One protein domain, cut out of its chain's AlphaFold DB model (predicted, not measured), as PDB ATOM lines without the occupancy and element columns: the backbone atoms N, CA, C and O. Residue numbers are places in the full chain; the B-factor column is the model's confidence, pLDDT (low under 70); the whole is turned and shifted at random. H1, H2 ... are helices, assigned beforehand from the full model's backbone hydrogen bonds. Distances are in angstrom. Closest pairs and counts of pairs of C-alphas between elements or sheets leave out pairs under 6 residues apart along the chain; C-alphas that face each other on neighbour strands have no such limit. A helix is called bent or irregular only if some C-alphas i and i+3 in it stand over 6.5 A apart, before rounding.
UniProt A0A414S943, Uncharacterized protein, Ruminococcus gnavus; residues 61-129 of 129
ATOM      1  N   SER A  61     156.682 -70.744 112.018       88.62
ATOM      2  CA  SER A  61     158.102 -70.873 112.380       88.62
ATOM      3  C   SER A  61     158.798 -72.002 111.608       88.62
ATOM      4  O   SER A  61     159.917 -71.832 111.117       88.62
ATOM      5  N   ILE A  62     158.128 -73.148 111.441       90.81
ATOM      6  CA  ILE A  62     158.636 -74.260 110.623       90.81
ATOM      7  C   ILE A  62     158.731 -73.832 109.154       90.81
ATOM      8  O   ILE A  62     159.764 -74.048 108.516       90.81
ATOM      9  N   ALA A  63     157.697 -73.174 108.630       89.94
ATOM     10  CA  ALA A  63     157.675 -72.679 107.259       89.94
ATOM     11  C   ALA A  63     158.813 -71.681 106.991       89.94
ATOM     12  O   ALA A  63     159.472 -71.785 105.959       89.94
ATOM     13  N   ILE A  64     159.127 -70.775 107.924       91.06
ATOM     14  CA  ILE A  64     160.270 -69.853 107.803       91.06
ATOM     15  C   ILE A  64     161.581 -70.628 107.645       91.06
ATOM     16  O   ILE A  64     162.379 -70.312 106.765       91.06
ATOM     17  N   LYS A  65     161.806 -71.674 108.450       90.50
ATOM     18  CA  LYS A  65     163.028 -72.490 108.349       90.50
ATOM     19  C   LYS A  65     163.139 -73.171 106.985       90.50
ATOM     20  O   LYS A  65     164.188 -73.099 106.351       90.50
ATOM     21  N   VAL A  66     162.055 -73.789 106.513       91.25
ATOM     22  CA  VAL A  66     162.022 -74.477 105.210       91.25
ATOM     23  C   VAL A  66     162.229 -73.492 104.057       91.25
ATOM     24  O   VAL A  66     163.041 -73.730 103.166       91.25
ATOM     25  N   THR A  67     161.538 -72.354 104.088       91.62
ATOM     26  CA  THR A  67     161.635 -71.328 103.038       91.62
ATOM     27  C   THR A  67     162.991 -70.629 103.026       91.62
ATOM     28  O   THR A  67     163.495 -70.319 101.950       91.62
ATOM     29  N   SER A  68     163.645 -70.484 104.182       89.88
ATOM     30  CA  SER A  68     165.026 -69.983 104.270       89.88
ATOM     31  C   SER A  68     166.023 -70.917 103.580       89.88
ATOM     32  O   SER A  68     166.935 -70.449 102.905       89.88
ATOM     33  N   ILE A  69     165.835 -72.240 103.674       92.00
ATOM     34  CA  ILE A  69     166.637 -73.206 102.901       92.00
ATOM     35  C   ILE A  69     166.332 -73.062 101.401       92.00
ATOM     36  O   ILE A  69     167.242 -73.062 100.571       92.00
ATOM     37  N   GLY A  70     165.056 -72.875 101.051       91.38
ATOM     38  CA  GLY A  70     164.616 -72.606  99.680       91.38
ATOM     39  C   GLY A  70     165.256 -71.362  99.053       91.38
ATOM     40  O   GLY A  70     165.455 -71.327  97.840       91.38
ATOM     41  N   MET A  71     165.671 -70.382  99.857       93.69
ATOM     42  CA  MET A  71     166.345 -69.176  99.374       93.69
ATOM     43  C   MET A  71     167.639 -69.494  98.609       93.69
ATOM     44  O   MET A  71     167.897 -68.883  97.574       93.69
ATOM     45  N   PHE A  72     168.416 -70.499  99.035       93.62
ATOM     46  CA  PHE A  72     169.611 -70.939  98.301       93.62
ATOM     47  C   PHE A  72     169.269 -71.458  96.899       93.62
ATOM     48  O   PHE A  72     169.984 -71.186  95.933       93.62
ATOM     49  N   TYR A  73     168.141 -72.157  96.769       93.88
ATOM     50  CA  TYR A  73     167.631 -72.588  95.471       93.88
ATOM     51  C   TYR A  73     167.170 -71.396  94.618       93.88
ATOM     52  O   TYR A  73     167.446 -71.358  93.418       93.88
ATOM     53  N   GLY A  74     166.561 -70.379  95.238       94.69
ATOM     54  CA  GLY A  74     166.245 -69.100  94.592       94.69
ATOM     55  C   GLY A  74     167.485 -68.383  94.043       94.69
ATOM     56  O   GLY A  74     167.477 -67.920  92.902       94.69
ATOM     57  N   VAL A  75     168.591 -68.368  94.797       95.56
ATOM     58  CA  VAL A  75     169.883 -67.818  94.341       95.56
ATOM     59  C   VAL A  75     170.437 -68.619  93.158       95.56
ATOM     60  O   VAL A  75     170.821 -68.035  92.145       95.56
ATOM     61  N   TYR A  76     170.421 -69.953  93.231       95.69
ATOM     62  CA  TYR A  76     170.847 -70.811  92.119       95.69
ATOM     63  C   TYR A  76     170.019 -70.570  90.846       95.69
ATOM     64  O   TYR A  76     170.563 -70.465  89.744       95.69
ATOM     65  N   LYS A  77     168.697 -70.429  90.984       94.12
ATOM     66  CA  LYS A  77     167.808 -70.108  89.863       94.12
ATOM     67  C   LYS A  77     168.055 -68.705  89.317       94.12
ATOM     68  O   LYS A  77     168.058 -68.541  88.104       94.12
ATOM     69  N   SER A  78     168.363 -67.733  90.171       94.81
ATOM     70  CA  SER A  78     168.752 -66.382  89.740       94.81
ATOM     71  C   SER A  78     170.028 -66.402  88.896       94.81
ATOM     72  O   SER A  78     170.107 -65.735  87.867       94.81
ATOM     73  N   TYR A  79     171.005 -67.233  89.270       95.69
ATOM     74  CA  TYR A  79     172.189 -67.460  88.444       95.69
ATOM     75  C   TYR A  79     171.834 -68.086  87.085       95.69
ATOM     76  O   TYR A  79     172.358 -67.660  86.058       95.69
ATOM     77  N   LYS A  80     170.911 -69.055  87.044       94.44
ATOM     78  CA  LYS A  80     170.414 -69.621  85.777       94.44
ATOM     79  C   LYS A  80     169.746 -68.567  84.892       94.44
ATOM     80  O   LYS A  80     170.051 -68.532  83.708       94.44
ATOM     81  N   VAL A  81     168.929 -67.677  85.461       94.62
ATOM     82  CA  VAL A  81     168.339 -66.542  84.726       94.62
ATOM     83  C   VAL A  81     169.433 -65.660  84.119       94.62
ATOM     84  O   VAL A  81     169.359 -65.309  82.948       94.62
ATOM     85  N   TYR A  82     170.486 -65.344  84.878       94.38
ATOM     86  CA  TYR A  82     171.621 -64.578  84.355       94.38
ATOM     87  C   TYR A  82     172.322 -65.285  83.181       94.38
ATOM     88  O   TYR A  82     172.659 -64.648  82.183       94.38
ATOM     89  N   VAL A  83     172.515 -66.605  83.273       94.81
ATOM     90  CA  VAL A  83     173.085 -67.409  82.180       94.81
ATOM     91  C   VAL A  83     172.169 -67.407  80.952       94.81
ATOM     92  O   VAL A  83     172.667 -67.227  79.845       94.81
ATOM     93  N   ASP A  84     170.854 -67.548  81.133       93.56
ATOM     94  CA  ASP A  84     169.864 -67.496  80.049       93.56
ATOM     95  C   ASP A  84     169.934 -66.147  79.309       93.56
ATOM     96  O   ASP A  84     170.034 -66.117  78.081       93.56
ATOM     97  N   VAL A  85     170.005 -65.040  80.057       94.25
ATOM     98  CA  VAL A  85     170.170 -63.689  79.498       94.25
ATOM     99  C   VAL A  85     171.473 -63.556  78.715       94.25
ATOM    100  O   VAL A  85     171.481 -63.027  77.605       94.25
ATOM    101  N   LYS A  86     172.580 -64.084  79.248       94.44
ATOM    102  CA  LYS A  86     173.872 -64.084  78.547       94.44
ATOM    103  C   LYS A  86     173.825 -64.894  77.243       94.44
ATOM    104  O   LYS A  86     174.531 -64.565  76.294       94.44
ATOM    105  N   ASN A  87     172.992 -65.929  77.191       93.75
ATOM    106  CA  ASN A  87     172.789 -66.767  76.011       93.75
ATOM    107  C   ASN A  87     171.789 -66.167  75.004       93.75
ATOM    108  O   ASN A  87     171.458 -66.823  74.019       93.75
ATOM    109  N   GLY A  88     171.324 -64.933  75.224       92.00
ATOM    110  CA  GLY A  88     170.434 -64.216  74.309       92.00
ATOM    111  C   GLY A  88     168.943 -64.462  74.546       92.00
ATOM    112  O   GLY A  88     168.133 -63.982  73.758       92.00
ATOM    113  N   ILE A  89     168.567 -65.171  75.617       92.69
ATOM    114  CA  ILE A  89     167.160 -65.333  76.007       92.69
ATOM    115  C   ILE A  89     166.703 -64.044  76.709       92.69
ATOM    116  O   ILE A  89     167.362 -63.602  77.655       92.69
ATOM    117  N   PRO A  90     165.584 -63.423  76.304       92.75
ATOM    118  CA  PRO A  90     165.043 -62.268  77.010       92.75
ATOM    119  C   PRO A  90     164.779 -62.578  78.489       92.75
ATOM    120  O   PRO A  90     164.246 -63.631  78.832       92.75
ATOM    121  N   PHE A  91     165.105 -61.642  79.384       88.81
ATOM    122  CA  PHE A  91     164.977 -61.833  80.838       88.81
ATOM    123  C   PHE A  91     163.582 -62.310  81.271       88.81
ATOM    124  O   PHE A  91     163.464 -63.230  82.078       88.81
ATOM    125  N   LEU A  92     162.532 -61.709  80.701       91.38
ATOM    126  CA  LEU A  92     161.135 -62.042  80.997       91.38
ATOM    127  C   LEU A  92     160.701 -63.407  80.442       91.38
ATOM    128  O   LEU A  92     159.710 -63.957  80.908       91.38
ATOM    129  N   GLU A  93     161.440 -63.959  79.480       91.25
ATOM    130  CA  GLU A  93     161.174 -65.269  78.878       91.25
ATOM    131  C   GLU A  93     161.973 -66.397  79.550       91.25
ATOM    132  O   GLU A  93     161.783 -67.571  79.228       91.25
ATOM    133  N   SER A  94     162.855 -66.082  80.510       89.50
ATOM    134  CA  SER A  94     163.575 -67.120  81.246       89.50
ATOM    135  C   SER A  94     162.603 -67.946  82.089       89.50
ATOM    136  O   SER A  94     162.000 -67.467  83.050       89.50
ATOM    137  N   GLN A  95     162.544 -69.247  81.802       90.38
ATOM    138  CA  GLN A  95     161.760 -70.230  82.560       90.38
ATOM    139  C   GLN A  95     162.174 -70.326  84.040       90.38
ATOM    140  O   GLN A  95     161.454 -70.886  84.864       90.38
ATOM    141  N   ASN A  96     163.351 -69.805  84.397       91.38
ATOM    142  CA  ASN A  96     163.869 -69.829  85.761       91.38
ATOM    143  C   ASN A  96     163.456 -68.594  86.581       91.38
ATOM    144  O   ASN A  96     163.620 -68.620  87.803       91.38
ATOM    145  N   LEU A  97     162.918 -67.548  85.939       92.38
ATOM    146  CA  LEU A  97     162.614 -66.255  86.559       92.38
ATOM    147  C   LEU A  97     161.565 -66.373  87.667       92.38
ATOM    148  O   LEU A  97     161.792 -65.908  88.782       92.38
ATOM    149  N   GLU A  98     160.443 -67.030  87.376       92.62
ATOM    150  CA  GLU A  98     159.340 -67.191  88.329       92.62
ATOM    151  C   GLU A  98     159.799 -67.945  89.580       92.62
ATOM    152  O   GLU A  98     159.599 -67.492  90.706       92.62
ATOM    153  N   SER A  99     160.497 -69.067  89.381       92.06
ATOM    154  CA  SER A  99     161.051 -69.855  90.483       92.06
ATOM    155  C   SER A  99     162.062 -69.048  91.302       92.06
ATOM    156  O   SER A  99     162.023 -69.086  92.529       92.06
ATOM    157  N   ALA A 100     162.962 -68.308  90.646       93.94
ATOM    158  CA  ALA A 100     163.935 -67.460  91.327       93.94
ATOM    159  C   ALA A 100     163.240 -66.414  92.211       93.94
ATOM    160  O   ALA A 100     163.543 -66.319  93.400       93.94
ATOM    161  N   ALA A 101     162.270 -65.686  91.654       94.19
ATOM    162  CA  ALA A 101     161.516 -64.669  92.377       94.19
ATOM    163  C   ALA A 101     160.739 -65.267  93.559       94.19
ATOM    164  O   ALA A 101     160.833 -64.758  94.675       94.19
ATOM    165  N   LEU A 102     160.032 -66.380  93.341       93.69
ATOM    166  CA  LEU A 102     159.240 -67.039  94.376       93.69
ATOM    167  C   LEU A 102     160.117 -67.459  95.554       93.69
ATOM    168  O   LEU A 102     159.854 -67.054  96.681       93.69
ATOM    169  N   PHE A 103     161.188 -68.218  95.315       94.12
ATOM    170  CA  PHE A 103     162.036 -68.725  96.397       94.12
ATOM    171  C   PHE A 103     162.830 -67.634  97.122       94.12
ATOM    172  O   PHE A 103     163.171 -67.814  98.289       94.12
ATOM    173  N   LEU A 104     163.104 -66.506  96.463       94.12
ATOM    174  CA  LEU A 104     163.739 -65.358  97.105       94.12
ATOM    175  C   LEU A 104     162.762 -64.562  97.974       94.12
ATOM    176  O   LEU A 104     163.145 -64.137  99.057       94.12
ATOM    177  N   ILE A 105     161.518 -64.363  97.533       94.00
ATOM    178  CA  ILE A 105     160.546 -63.497  98.224       94.00
ATOM    179  C   ILE A 105     159.783 -64.256  99.324       94.00
ATOM    180  O   ILE A 105     159.462 -63.689 100.370       94.00
ATOM    181  N   LEU A 106     159.516 -65.548  99.123       92.31
ATOM    182  CA  LEU A 106     158.734 -66.391 100.028       92.31
ATOM    183  C   LEU A 106     159.168 -66.342 101.510       92.31
ATOM    184  O   LEU A 106     158.279 -66.193 102.353       92.31
ATOM    185  N   PRO A 107     160.465 -66.421 101.884       91.25
ATOM    186  CA  PRO A 107     160.859 -66.322 103.292       91.25
ATOM    187  C   PRO A 107     160.471 -64.978 103.927       91.25
ATOM    188  O   PRO A 107     160.049 -64.950 105.082       91.25
ATOM    189  N   PHE A 108     160.523 -63.874 103.178       91.94
ATOM    190  CA  PHE A 108     160.114 -62.558 103.677       91.94
ATOM    191  C   PHE A 108     158.605 -62.488 103.909       91.94
ATOM    192  O   PHE A 108     158.164 -62.008 104.953       91.94
ATOM    193  N   ILE A 109     157.811 -63.030 102.979       92.06
ATOM    194  CA  ILE A 109     156.355 -63.141 103.146       92.06
ATOM    195  C   ILE A 109     156.035 -63.958 104.403       92.06
ATOM    196  O   ILE A 109     155.208 -63.547 105.216       92.06
ATOM    197  N   MET A 110     156.726 -65.082 104.608       91.00
ATOM    198  CA  MET A 110     156.519 -65.934 105.781       91.00
ATOM    199  C   MET A 110     156.858 -65.230 107.097       91.00
ATOM    200  O   MET A 110     156.137 -65.410 108.077       91.00
ATOM    201  N   VAL A 111     157.901 -64.395 107.127       91.31
ATOM    202  CA  VAL A 111     158.231 -63.568 108.300       91.31
ATOM    203  C   VAL A 111     157.115 -62.568 108.605       91.31
ATOM    204  O   VAL A 111     156.712 -62.453 109.761       91.31
ATOM    205  N   VAL A 112     156.566 -61.893 107.589       92.94
ATOM    206  CA  VAL A 112     155.437 -60.961 107.768       92.94
ATOM    207  C   VAL A 112     154.207 -61.690 108.310       92.94
ATOM    208  O   VAL A 112     153.594 -61.230 109.272       92.94
ATOM    209  N   ILE A 113     153.875 -62.858 107.752       90.69
ATOM    210  CA  ILE A 113     152.769 -63.691 108.244       90.69
ATOM    211  C   ILE A 113     153.003 -64.077 109.709       90.69
ATOM    212  O   ILE A 113     152.095 -63.951 110.529       90.69
ATOM    213  N   SER A 114     154.220 -64.497 110.061       91.88
ATOM    214  CA  SER A 114     154.577 -64.859 111.437       91.88
ATOM    215  C   SER A 114     154.427 -63.690 112.405       91.88
ATOM    216  O   SER A 114     153.905 -63.856 113.505       91.88
ATOM    217  N   TYR A 115     154.822 -62.489 111.980       91.12
ATOM    218  CA  TYR A 115     154.664 -61.271 112.766       91.12
ATOM    219  C   TYR A 115     153.186 -60.953 113.034       91.12
ATOM    220  O   TYR A 115     152.801 -60.730 114.182       91.12
ATOM    221  N   VAL A 116     152.339 -61.010 112.001       89.62
ATOM    222  CA  VAL A 116     150.889 -60.787 112.142       89.62
ATOM    223  C   VAL A 116     150.258 -61.845 113.048       89.62
ATOM    224  O   VAL A 116     149.481 -61.504 113.938       89.62
ATOM    225  N   LEU A 117     150.625 -63.119 112.884       88.62
ATOM    226  CA  LEU A 117     150.168 -64.202 113.759       88.62
ATOM    227  C   LEU A 117     150.631 -64.005 115.208       88.62
ATOM    228  O   LEU A 117     149.882 -64.307 116.135       88.62
ATOM    229  N   SER A 118     151.836 -63.476 115.428       89.12
ATOM    230  CA  SER A 118     152.345 -63.184 116.772       89.12
ATOM    231  C   SER A 118     151.504 -62.116 117.454       89.12
ATOM    232  O   SER A 118     151.051 -62.306 118.584       89.12
ATOM    233  N   TRP A 119     151.210 -61.046 116.720       86.56
ATOM    234  CA  TRP A 119     150.346 -59.973 117.185       86.56
ATOM    235  C   TRP A 119     148.915 -60.455 117.472       86.56
ATOM    236  O   TRP A 119     148.388 -60.185 118.550       86.56
ATOM    237  N   LEU A 120     148.316 -61.245 116.573       83.88
ATOM    238  CA  LEU A 120     146.989 -61.840 116.780       83.88
ATOM    239  C   LEU A 120     146.958 -62.769 117.996       83.88
ATOM    240  O   LEU A 120     146.032 -62.710 118.799       83.88
ATOM    241  N   THR A 121     147.992 -63.592 118.178       84.12
ATOM    242  CA  THR A 121     148.093 -64.484 119.342       84.12
ATOM    243  C   THR A 121     148.156 -63.684 120.637       84.12
ATOM    244  O   THR A 121     147.482 -64.033 121.604       84.12
ATOM    245  N   ALA A 122     148.929 -62.594 120.660       82.31
ATOM    246  CA  ALA A 122     149.004 -61.702 121.812       82.31
ATOM    247  C   ALA A 122     147.652 -61.031 122.101       82.31
ATOM    248  O   ALA A 122     147.232 -60.988 123.256       82.31
ATOM    249  N   PHE A 123     146.945 -60.582 121.061       81.19
ATOM    250  CA  PHE A 123     145.609 -60.000 121.180       81.19
ATOM    251  C   PHE A 123     144.595 -60.996 121.760       81.19
ATOM    252  O   PHE A 123     143.911 -60.689 122.736       81.19
ATOM    253  N   PHE A 124     144.533 -62.214 121.215       80.44
ATOM    254  CA  PHE A 124     143.620 -63.239 121.719       80.44
ATOM    255  C   PHE A 124     143.963 -63.666 123.138       80.44
ATOM    256  O   PHE A 124     143.056 -63.868 123.933       80.44
ATOM    257  N   LYS A 125     145.251 -63.755 123.486       76.06
ATOM    258  CA  LYS A 125     145.678 -64.078 124.850       76.06
ATOM    259  C   LYS A 125     145.304 -62.983 125.852       76.06
ATOM    260  O   LYS A 125     144.975 -63.306 126.982       76.06
ATOM    261  N   PHE A 126     145.340 -61.713 125.451       74.81
ATOM    262  CA  PHE A 126     144.950 -60.591 126.309       74.81
ATOM    263  C   PHE A 126     143.441 -60.556 126.600       74.81
ATOM    264  O   PHE A 126     143.032 -60.127 127.671       74.81
ATOM    265  N   HIS A 127     142.622 -61.020 125.655       69.44
ATOM    266  CA  HIS A 127     141.161 -61.062 125.772       69.44
ATOM    267  C   HIS A 127     140.594 -62.463 126.073       69.44
ATOM    268  O   HIS A 127     139.382 -62.666 126.008       69.44
ATOM    269  N   SER A 128     141.462 -63.436 126.353       60.62
ATOM    270  CA  SER A 128     141.119 -64.796 126.780       60.62
ATOM    271  C   SER A 128     141.032 -64.843 128.310       60.62
ATOM    272  O   SER A 128     141.651 -64.020 128.982       60.62
ATOM    273  N   PHE A 129     140.215 -65.763 128.833       56.84
ATOM    274  CA  PHE A 129     140.010 -65.975 130.272       56.84
ATOM    275  C   PHE A 129     141.278 -66.415 131.015       56.84
ATOM    276  O   PHE A 129     142.071 -67.193 130.434       56.84
TER     277      PHE A 129
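Overview. This is residues 61 to 129 of the 129 residues of an uncharacterized protein of Ruminococcus gnavus (UniProt A0A414S943). Look for a long helical hairpin: H1 runs to a turn, and bent H2 folds back beside it and on past it, where residues 115 to 129 stick out. The printed part has 69 residues, H1 then H2, no named strand: all helix. It is extended, radius of gyration of the C-alphas 17.6 A, spanning 63 by 20 by 11 A.

Along the chain. Find C-alpha 61 at (158.102, -70.873, 112.380); H1, residues 61 to 86, runs 37.9 A, with a 31 degrees kink near residue 72. H2, residues 97 to 126, by its hydrogen bonds one helix, is bent: C-alphas 104 and 107 are 6.9 A apart. Its arms are H2a, residues 97 to 104, and H2b, residues 107 to 126, 28.6 A, ending at (144.950, -60.591, 126.309).

Arrangement. H1 and H2a, a helical hairpin, touch, closest at C-alphas Gly 74 and Ala 100, 4.3 A; they run opposite ways at a shallow tilt of 33 degrees, only just short of steep. H1, with residues 61 to 71 alone, touches H2b, closest at C-alphas Thr 67 and Pro 107, 5.1 A. Every O i to N i+4 pair is within hydrogen-bond range in H2a and H2b, 20 of 22 in H1.

Size, cuts and confidence. C-alphas Gly 88 and Phe 129 are farthest apart, 63.7 A. The printed part has no cut; the H1 to H2 link is short. Residues 127 to 129 have pLDDT under 70.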